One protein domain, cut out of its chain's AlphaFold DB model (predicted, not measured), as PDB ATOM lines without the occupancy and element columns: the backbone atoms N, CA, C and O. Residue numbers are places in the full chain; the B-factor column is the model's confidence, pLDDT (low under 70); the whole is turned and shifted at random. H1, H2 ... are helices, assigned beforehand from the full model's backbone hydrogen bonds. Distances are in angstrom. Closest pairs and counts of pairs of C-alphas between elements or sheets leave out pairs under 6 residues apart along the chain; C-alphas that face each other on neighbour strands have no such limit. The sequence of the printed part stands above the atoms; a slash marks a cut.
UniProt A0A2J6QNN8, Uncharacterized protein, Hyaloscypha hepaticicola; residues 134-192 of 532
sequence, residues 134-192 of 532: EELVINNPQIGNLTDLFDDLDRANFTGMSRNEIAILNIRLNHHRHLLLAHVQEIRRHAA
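What this domain is: This is residues 134 to 192 of the 532 residues of an uncharacterized protein of Hyaloscypha hepaticicola (UniProt A0A2J6QNN8). What shape do these residues make? Three short helices, H1, H2 and H3, follow one another in a row along one side of the long helix H4, which runs back past H2 and H1 to make the longest axis. Residues 185 to 192 of H4 stick out beyond the rest. What is the make-up? The printed part has 59 residues with four named helices, in the order H1, H2, H3, H4, and no named strand; the class is all helix. The whole is loose, with a radius of gyration of the C-alphas of 13.6 A, and spans 45 by 20 by 16 A.

How they stand to each other: What touches the long helix? H1, residues 134 to 139, touches H4, residues 163 to 192, with residues 177 to 181 of H4 alone; their closest C-alphas, those of Ile 138 and Leu 181, are 6.7 A apart, and the lines are about perpendicular at 79 degrees. H2, residues 146 to 149, touches residues 170 to 174 of H4 alone, the closest C-alphas being those of Leu 146 and Asn 170, 6.3 A apart. Where is H3? H3, residues 152 to 158, touches no helix but is near H2; it is only just apart from H4, at 8.0 A between the closest C-alphas. How do the backbones run? In H1, H3 and H4 every O i to N i+4 pair is within hydrogen-bond range; H2 is too short for such a pair, and its 1 O i to N i+3 pair is within range.

Where its parts are: Where do the short helices lie? H1 begins at C-alpha 134, (-35.523, -37.226, 17.878), and measures 8.5 A from first to last C-alpha; H2 measures 5.7 A and H3 9.9 A. Where does H4 run? It goes 42.6 A from C-alpha 163, (-20.421, -40.708, -1.907), to C-alpha 192, (-32.589, -34.475, 38.475).

The domain as a whole: How far does it reach? The two C-alphas farthest apart, those of Gly 160 and Ala 192, are 45.1 A apart. Are there cuts, long links or low confidence? The printed part has no cut; the links H2 to H3 and H3 to H4 are tight, and H1 to H2 is short. The mean pLDDT of the printed part is 93.9, and no printed residue is under 70.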
ATOM      1  N   GLU A 134     -36.211 -37.439  16.594       97.00
ATOM      2  CA  GLU A 134     -35.523 -37.226  17.878       97.00
ATOM      3  C   GLU A 134     -35.549 -38.463  18.783       97.00
ATOM      4  O   GLU A 134     -34.500 -38.893  19.258       97.00
ATOM      5  N   GLU A 135     -36.712 -39.098  18.969       96.56
ATOM      6  CA  GLU A 135     -36.836 -40.314  19.785       96.56
ATOM      7  C   GLU A 135     -35.976 -41.469  19.250       96.56
ATOM      8  O   GLU A 135     -35.297 -42.152  20.020       96.56
ATOM      9  N   LEU A 136     -35.951 -41.673  17.929       96.44
ATOM     10  CA  LEU A 136     -35.149 -42.713  17.282       96.44
ATOM     11  C   LEU A 136     -33.648 -42.470  17.511       96.44
ATOM     12  O   LEU A 136     -32.909 -43.409  17.813       96.44
ATOM     13  N   VAL A 137     -33.210 -41.212  17.429       96.62
ATOM     14  CA  VAL A 137     -31.818 -40.787  17.650       96.62
ATOM     15  C   VAL A 137     -31.417 -40.891  19.127       96.62
ATOM     16  O   VAL A 137     -30.331 -41.387  19.432       96.62
ATOM     17  N   ILE A 138     -32.292 -40.475  20.047       95.94
ATOM     18  CA  ILE A 138     -32.084 -40.538  21.505       95.94
ATOM     19  C   ILE A 138     -31.996 -41.989  21.992       95.94
ATOM     20  O   ILE A 138     -31.186 -42.289  22.872       95.94
ATOM     21  N   ASN A 139     -32.796 -42.889  21.413       96.38
ATOM     22  CA  ASN A 139     -32.806 -44.308  21.764       96.38
ATOM     23  C   ASN A 139     -31.647 -45.105  21.131       96.38
ATOM     24  O   ASN A 139     -31.302 -46.169  21.642       96.38
ATOM     25  N   ASN A 140     -30.998 -44.591  20.076       94.56
ATOM     26  CA  ASN A 140     -29.898 -45.265  19.366       94.56
ATOM     27  C   ASN A 140     -28.572 -44.460  19.353       94.56
ATOM     28  O   ASN A 140     -27.978 -44.245  18.289       94.56
ATOM     29  N   PRO A 141     -28.033 -44.034  20.515       91.19
ATOM     30  CA  PRO A 141     -26.854 -43.165  20.564       91.19
ATOM     31  C   PRO A 141     -25.562 -43.848  20.083       91.19
ATOM     32  O   PRO A 141     -24.631 -43.159  19.682       91.19
ATOM     33  N   GLN A 142     -25.500 -45.186  20.093       91.88
ATOM     34  CA  GLN A 142     -24.295 -45.963  19.760       91.88
ATOM     35  C   GLN A 142     -24.090 -46.209  18.253       91.88
ATOM     36  O   GLN A 142     -23.049 -46.725  17.855       91.88
ATOM     37  N   ILE A 143     -25.060 -45.868  17.396       93.50
ATOM     38  CA  ILE A 143     -24.931 -46.076  15.945       93.50
ATOM     39  C   ILE A 143     -23.902 -45.092  15.378       93.50
ATOM     40  O   ILE A 143     -24.032 -43.883  15.564       93.50
ATOM     41  N   GLY A 144     -22.879 -45.587  14.677       88.75
ATOM     42  CA  GLY A 144     -21.843 -44.735  14.083       88.75
ATOM     43  C   GLY A 144     -22.339 -43.933  12.873       88.75
ATOM     44  O   GLY A 144     -22.071 -42.736  12.765       88.75
ATOM     45  N   ASN A 145     -23.092 -44.587  11.987       92.88
ATOM     46  CA  ASN A 145     -23.543 -44.036  10.713       92.88
ATOM     47  C   ASN A 145     -25.061 -43.786  10.738       92.88
ATOM     48  O   ASN A 145     -25.850 -44.724  10.714       92.88
ATOM     49  N   LEU A 146     -25.494 -42.524  10.808       93.38
ATOM     50  CA  LEU A 146     -26.917 -42.204  10.994       93.38
ATOM     51  C   LEU A 146     -27.772 -42.513   9.757       93.38
ATOM     52  O   LEU A 146     -28.949 -42.822   9.908       93.38
ATOM     53  N   THR A 147     -27.172 -42.545   8.562       93.44
ATOM     54  CA  THR A 147     -27.843 -43.066   7.354       93.44
ATOM     55  C   THR A 147     -28.273 -44.539   7.448       93.44
ATOM     56  O   THR A 147     -29.137 -44.953   6.678       93.44
ATOM     57  N   ASP A 148     -27.762 -45.331   8.400       93.44
ATOM     58  CA  ASP A 148     -28.215 -46.719   8.601       93.44
ATOM     59  C   ASP A 148     -29.650 -46.784   9.166       93.44
ATOM     60  O   ASP A 148     -30.367 -47.751   8.907       93.44
ATOM     61  N   LEU A 149     -30.078 -45.737   9.892       94.12
ATOM     62  CA  LEU A 149     -31.429 -45.576  10.449       94.12
ATOM     63  C   LEU A 149     -32.464 -45.068   9.434       94.12
ATOM     64  O   LEU A 149     -33.648 -45.038   9.757       94.12
ATOM     65  N   PHE A 150     -32.044 -44.647   8.239       96.12
ATOM     66  CA  PHE A 150     -32.956 -44.133   7.215       96.12
ATOM     67  C   PHE A 150     -33.923 -45.227   6.755       96.12
ATOM     68  O   PHE A 150     -33.492 -46.359   6.508       96.12
ATOM     69  N   ASP A 151     -35.197 -44.883   6.579       95.00
ATOM     70  CA  ASP A 151     -36.187 -45.770   5.967       95.00
ATOM     71  C   ASP A 151     -36.077 -45.766   4.425       95.00
ATOM     72  O   ASP A 151     -35.175 -45.153   3.841       95.00
ATOM     73  N   ASP A 152     -36.974 -46.472   3.736       94.12
ATOM     74  CA  ASP A 152     -36.965 -46.529   2.269       94.12
ATOM     75  C   ASP A 152     -37.362 -45.194   1.600       94.12
ATOM     76  O   ASP A 152     -36.957 -44.939   0.462       94.12
ATOM     77  N   LEU A 153     -38.102 -44.316   2.289       92.00
ATOM     78  CA  LEU A 153     -38.484 -42.987   1.796       92.00
ATOM     79  C   LEU A 153     -37.306 -42.012   1.895       92.00
ATOM     80  O   LEU A 153     -37.006 -41.308   0.931       92.00
ATOM     81  N   ASP A 154     -36.595 -42.006   3.020       92.62
ATOM     82  CA  ASP A 154     -35.338 -41.283   3.194       92.62
ATOM     83  C   ASP A 154     -34.300 -41.766   2.174       92.62
ATOM     84  O   ASP A 154     -33.744 -40.959   1.429       92.62
ATOM     85  N   ARG A 155     -34.088 -43.083   2.038       91.31
ATOM     86  CA  ARG A 155     -33.161 -43.646   1.035       91.31
ATOM     87  C   ARG A 155     -33.519 -43.206  -0.389       91.31
ATOM     88  O   ARG A 155     -32.622 -42.825  -1.143       91.31
ATOM     89  N   ALA A 156     -34.807 -43.172  -0.741       91.12
ATOM     90  CA  ALA A 156     -35.281 -42.657  -2.029       91.12
ATOM     91  C   ALA A 156     -35.096 -41.133  -2.197       91.12
ATOM     92  O   ALA A 156     -34.973 -40.652  -3.326       91.12
ATOM     93  N   ASN A 157     -35.017 -40.360  -1.109       87.38
ATOM     94  CA  ASN A 157     -34.630 -38.946  -1.153       87.38
ATOM     95  C   ASN A 157     -33.128 -38.738  -1.412       87.38
ATOM     96  O   ASN A 157     -32.755 -37.678  -1.908       87.38
ATOM     97  N   PHE A 158     -32.271 -39.734  -1.153       88.00
ATOM     98  CA  PHE A 158     -30.811 -39.607  -1.290       88.00
ATOM     99  C   PHE A 158     -30.183 -40.437  -2.422       88.00
ATOM    100  O   PHE A 158     -28.984 -40.316  -2.662       88.00
ATOM    101  N   THR A 159     -30.964 -41.193  -3.204       87.31
ATOM    102  CA  THR A 159     -30.476 -41.964  -4.374       87.31
ATOM    103  C   THR A 159     -29.754 -41.143  -5.455       87.31
ATOM    104  O   THR A 159     -29.116 -41.724  -6.331       87.31
ATOM    105  N   GLY A 160     -29.851 -39.809  -5.421       84.88
ATOM    106  CA  GLY A 160     -29.124 -38.905  -6.316       84.88
ATOM    107  C   GLY A 160     -27.795 -38.353  -5.779       84.88
ATOM    108  O   GLY A 160     -27.108 -37.688  -6.551       84.88
ATOM    109  N   MET A 161     -27.447 -38.578  -4.504       91.00
ATOM    110  CA  MET A 161     -26.226 -38.035  -3.890       91.00
ATOM    111  C   MET A 161     -24.967 -38.826  -4.270       91.00
ATOM    112  O   MET A 161     -24.982 -40.058  -4.331       91.00
ATOM    113  N   SER A 162     -23.834 -38.137  -4.437       90.06
ATOM    114  CA  SER A 162     -22.527 -38.804  -4.529       90.06
ATOM    115  C   SER A 162     -22.011 -39.276  -3.160       90.06
ATOM    116  O   SER A 162     -22.457 -38.835  -2.100       90.06
ATOM    117  N   ARG A 163     -21.011 -40.171  -3.154       90.19
ATOM    118  CA  ARG A 163     -20.421 -40.708  -1.907       90.19
ATOM    119  C   ARG A 163     -19.843 -39.621  -0.993       90.19
ATOM    120  O   ARG A 163     -19.904 -39.763   0.224       90.19
ATOM    121  N   ASN A 164     -19.313 -38.542  -1.571       89.06
ATOM    122  CA  ASN A 164     -18.771 -37.415  -0.809       89.06
ATOM    123  C   ASN A 164     -19.897 -36.634  -0.118       89.06
ATOM    124  O   ASN A 164     -19.765 -36.242   1.036       89.06
ATOM    125  N   GLU A 165     -21.028 -36.468  -0.799       90.81
ATOM    126  CA  GLU A 165     -22.209 -35.768  -0.291       90.81
ATOM    127  C   GLU A 165     -22.871 -36.562   0.841       90.81
ATOM    128  O   GLU A 165     -23.192 -35.991   1.878       90.81
ATOM    129  N   ILE A 166     -22.958 -37.892   0.709       92.69
ATOM    130  CA  ILE A 166     -23.421 -38.797   1.777       92.69
ATOM    131  C   ILE A 166     -22.480 -38.749   2.998       92.69
ATOM    132  O   ILE A 166     -22.941 -38.817   4.140       92.69
ATOM    133  N   ALA A 167     -21.167 -38.594   2.793       93.75
ATOM    134  CA  ALA A 167     -20.216 -38.409   3.890       93.75
ATOM    135  C   ALA A 167     -20.404 -37.048   4.593       93.75
ATOM    136  O   ALA A 167     -20.439 -36.993   5.822       93.75
ATOM    137  N   ILE A 168     -20.603 -35.963   3.834       93.81
ATOM    138  CA  ILE A 168     -20.910 -34.625   4.372       93.81
ATOM    139  C   ILE A 168     -22.244 -34.645   5.137       93.81
ATOM    140  O   ILE A 168     -22.308 -34.141   6.260       93.81
ATOM    141  N   LEU A 169     -23.281 -35.282   4.583       95.69
ATOM    142  CA  LEU A 169     -24.578 -35.483   5.232       95.69
ATOM    143  C   LEU A 169     -24.418 -36.221   6.565       95.69
ATOM    144  O   LEU A 169     -24.925 -35.747   7.575       95.69
ATOM    145  N   ASN A 170     -23.652 -37.315   6.615       95.50
ATOM    146  CA  ASN A 170     -23.399 -38.024   7.873       95.50
ATOM    147  C   ASN A 170     -22.598 -37.203   8.893       95.50
ATOM    148  O   ASN A 170     -22.835 -37.352  10.092       95.50
ATOM    149  N   ILE A 171     -21.703 -36.307   8.464       95.88
ATOM    150  CA  ILE A 171     -21.036 -35.356   9.369       95.88
ATOM    151  C   ILE A 171     -22.060 -34.365   9.952       95.88
ATOM    152  O   ILE A 171     -22.038 -34.114  11.158       95.88
ATOM    153  N   ARG A 172     -23.000 -33.847   9.145       97.38
ATOM    154  CA  ARG A 172     -24.047 -32.922   9.622       97.38
ATOM    155  C   ARG A 172     -25.098 -33.602  10.501       97.38
ATOM    156  O   ARG A 172     -25.403 -33.085  11.570       97.38
ATOM    157  N   LEU A 173     -25.567 -34.796  10.136       97.56
ATOM    158  CA  LEU A 173     -26.435 -35.626  10.983       97.56
ATOM    159  C   LEU A 173     -25.780 -35.887  12.345       97.56
ATOM    160  O   LEU A 173     -26.423 -35.749  13.385       97.56
ATOM    161  N   ASN A 174     -24.481 -36.208  12.358       96.69
ATOM    162  CA  ASN A 174     -23.738 -36.389  13.601       96.69
ATOM    163  C   ASN A 174     -23.624 -35.093  14.412       96.69
ATOM    164  O   ASN A 174     -23.795 -35.146  15.628       96.69
ATOM    165  N   HIS A 175     -23.372 -33.944  13.779       97.25
ATOM    166  CA  HIS A 175     -23.342 -32.649  14.463       97.25
ATOM    167  C   HIS A 175     -24.677 -32.347  15.163       97.25
ATOM    168  O   HIS A 175     -24.702 -32.146  16.378       97.25
ATOM    169  N   HIS A 176     -25.792 -32.422  14.430       98.06
ATOM    170  CA  HIS A 176     -27.129 -32.157  14.976       98.06
ATOM    171  C   HIS A 176     -27.553 -33.200  16.027       98.06
ATOM    172  O   HIS A 176     -28.145 -32.829  17.041       98.06
ATOM    173  N   ARG A 177     -27.139 -34.473  15.898       97.06
ATOM    174  CA  ARG A 177     -27.278 -35.478  16.974       97.06
ATOM    175  C   ARG A 177     -26.566 -35.061  18.264       97.06
ATOM    176  O   ARG A 177     -27.135 -35.237  19.339       97.06
ATOM    177  N   HIS A 178     -25.338 -34.545  18.195       96.88
ATOM    178  CA  HIS A 178     -24.614 -34.128  19.404       96.88
ATOM    179  C   HIS A 178     -25.311 -32.951  20.101       96.88
ATOM    180  O   HIS A 178     -25.395 -32.948  21.328       96.88
ATOM    181  N   LEU A 179     -25.868 -32.001  19.337       97.31
ATOM    182  CA  LEU A 179     -26.667 -30.898  19.882       97.31
ATOM    183  C   LEU A 179     -27.937 -31.408  20.587       97.31
ATOM    184  O   LEU A 179     -28.185 -31.036  21.736       97.31
ATOM    185  N   LEU A 180     -28.689 -32.314  19.950       97.25
ATOM    186  CA  LEU A 180     -29.880 -32.940  20.539       97.25
ATOM    187  C   LEU A 180     -29.549 -33.701  21.833       97.25
ATOM    188  O   LEU A 180     -30.191 -33.495  22.863       97.25
ATOM    189  N   LEU A 181     -28.522 -34.558  21.814       95.88
ATOM    190  CA  LEU A 181     -28.136 -35.350  22.985       95.88
ATOM    191  C   LEU A 181     -27.640 -34.471  24.143       95.88
ATOM    192  O   LEU A 181     -27.969 -34.760  25.293       95.88
ATOM    193  N   ALA A 182     -26.915 -33.383  23.863       96.94
ATOM    194  CA  ALA A 182     -26.520 -32.408  24.881       96.94
ATOM    195  C   ALA A 182     -27.738 -31.688  25.490       96.94
ATOM    196  O   ALA A 182     -27.832 -31.563  26.710       96.94
ATOM    197  N   HIS A 183     -28.713 -31.285  24.667       96.88
ATOM    198  CA  HIS A 183     -29.949 -30.658  25.142       96.88
ATOM    199  C   HIS A 183     -30.776 -31.602  26.034       96.88
ATOM    200  O   HIS A 183     -31.212 -31.218  27.120       96.88
ATOM    201  N   VAL A 184     -30.912 -32.871  25.639       96.25
ATOM    202  CA  VAL A 184     -31.600 -33.908  26.430       96.25
ATOM    203  C   VAL A 184     -30.865 -34.206  27.743       96.25
ATOM    204  O   VAL A 184     -31.512 -34.429  28.769       96.25
ATOM    205  N   GLN A 185     -29.527 -34.186  27.754       95.75
ATOM    206  CA  GLN A 185     -28.742 -34.303  28.989       95.75
ATOM    207  C   GLN A 185     -28.965 -33.109  29.926       95.75
ATOM    208  O   GLN A 185     -29.111 -33.315  31.129       95.75
ATOM    209  N   GLU A 186     -29.064 -31.887  29.399       95.44
ATOM    210  CA  GLU A 186     -29.339 -30.686  30.194       95.44
ATOM    211  C   GLU A 186     -30.754 -30.702  30.798       95.44
ATOM    212  O   GLU A 186     -30.920 -30.481  31.997       95.44
ATOM    213  N   ILE A 187     -31.777 -31.083  30.021       95.12
ATOM    214  CA  ILE A 187     -33.145 -31.279  30.538       95.12
ATOM    215  C   ILE A 187     -33.152 -32.321  31.666       95.12
ATOM    216  O   ILE A 187     -33.750 -32.094  32.719       95.12
ATOM    217  N   ARG A 188     -32.446 -33.448  31.489       94.69
ATOM    218  CA  ARG A 188     -32.303 -34.477  32.534       94.69
ATOM    219  C   ARG A 188     -31.549 -33.952  33.759       94.69
ATOM    220  O   ARG A 188     -31.927 -34.301  34.872       94.69
ATOM    221  N   ARG A 189     -30.535 -33.096  33.585       94.81
ATOM    222  CA  ARG A 189     -29.800 -32.456  34.689       94.81
ATOM    223  C   ARG A 189     -30.704 -31.525  35.495       94.81
ATOM    224  O   ARG A 189     -30.687 -31.605  36.719       94.81
ATOM    225  N   HIS A 190     -31.519 -30.702  34.838       92.38
ATOM    226  CA  HIS A 190     -32.507 -29.856  35.511       92.38
ATOM    227  C   HIS A 190     -33.604 -30.671  36.212       92.38
ATOM    228  O   HIS A 190     -33.951 -30.358  37.345       92.38
ATOM    229  N   ALA A 191     -34.107 -31.744  35.592       92.44
ATOM    230  CA  ALA A 191     -35.113 -32.623  36.199       92.44
ATOM    231  C   ALA A 191     -34.574 -33.476  37.369       92.44
ATOM    232  O   ALA A 191     -35.350 -33.906  38.219       92.44
ATOM    233  N   ALA A 192     -33.261 -33.732  37.408       93.06
ATOM    234  CA  ALA A 192     -32.589 -34.475  38.475       93.06
ATOM    235  C   ALA A 192     -32.061 -33.588  39.616       93.06
ATOM    236  O   ALA A 192     -31.652 -34.116  40.652       93.06
TER     237      ALA A 192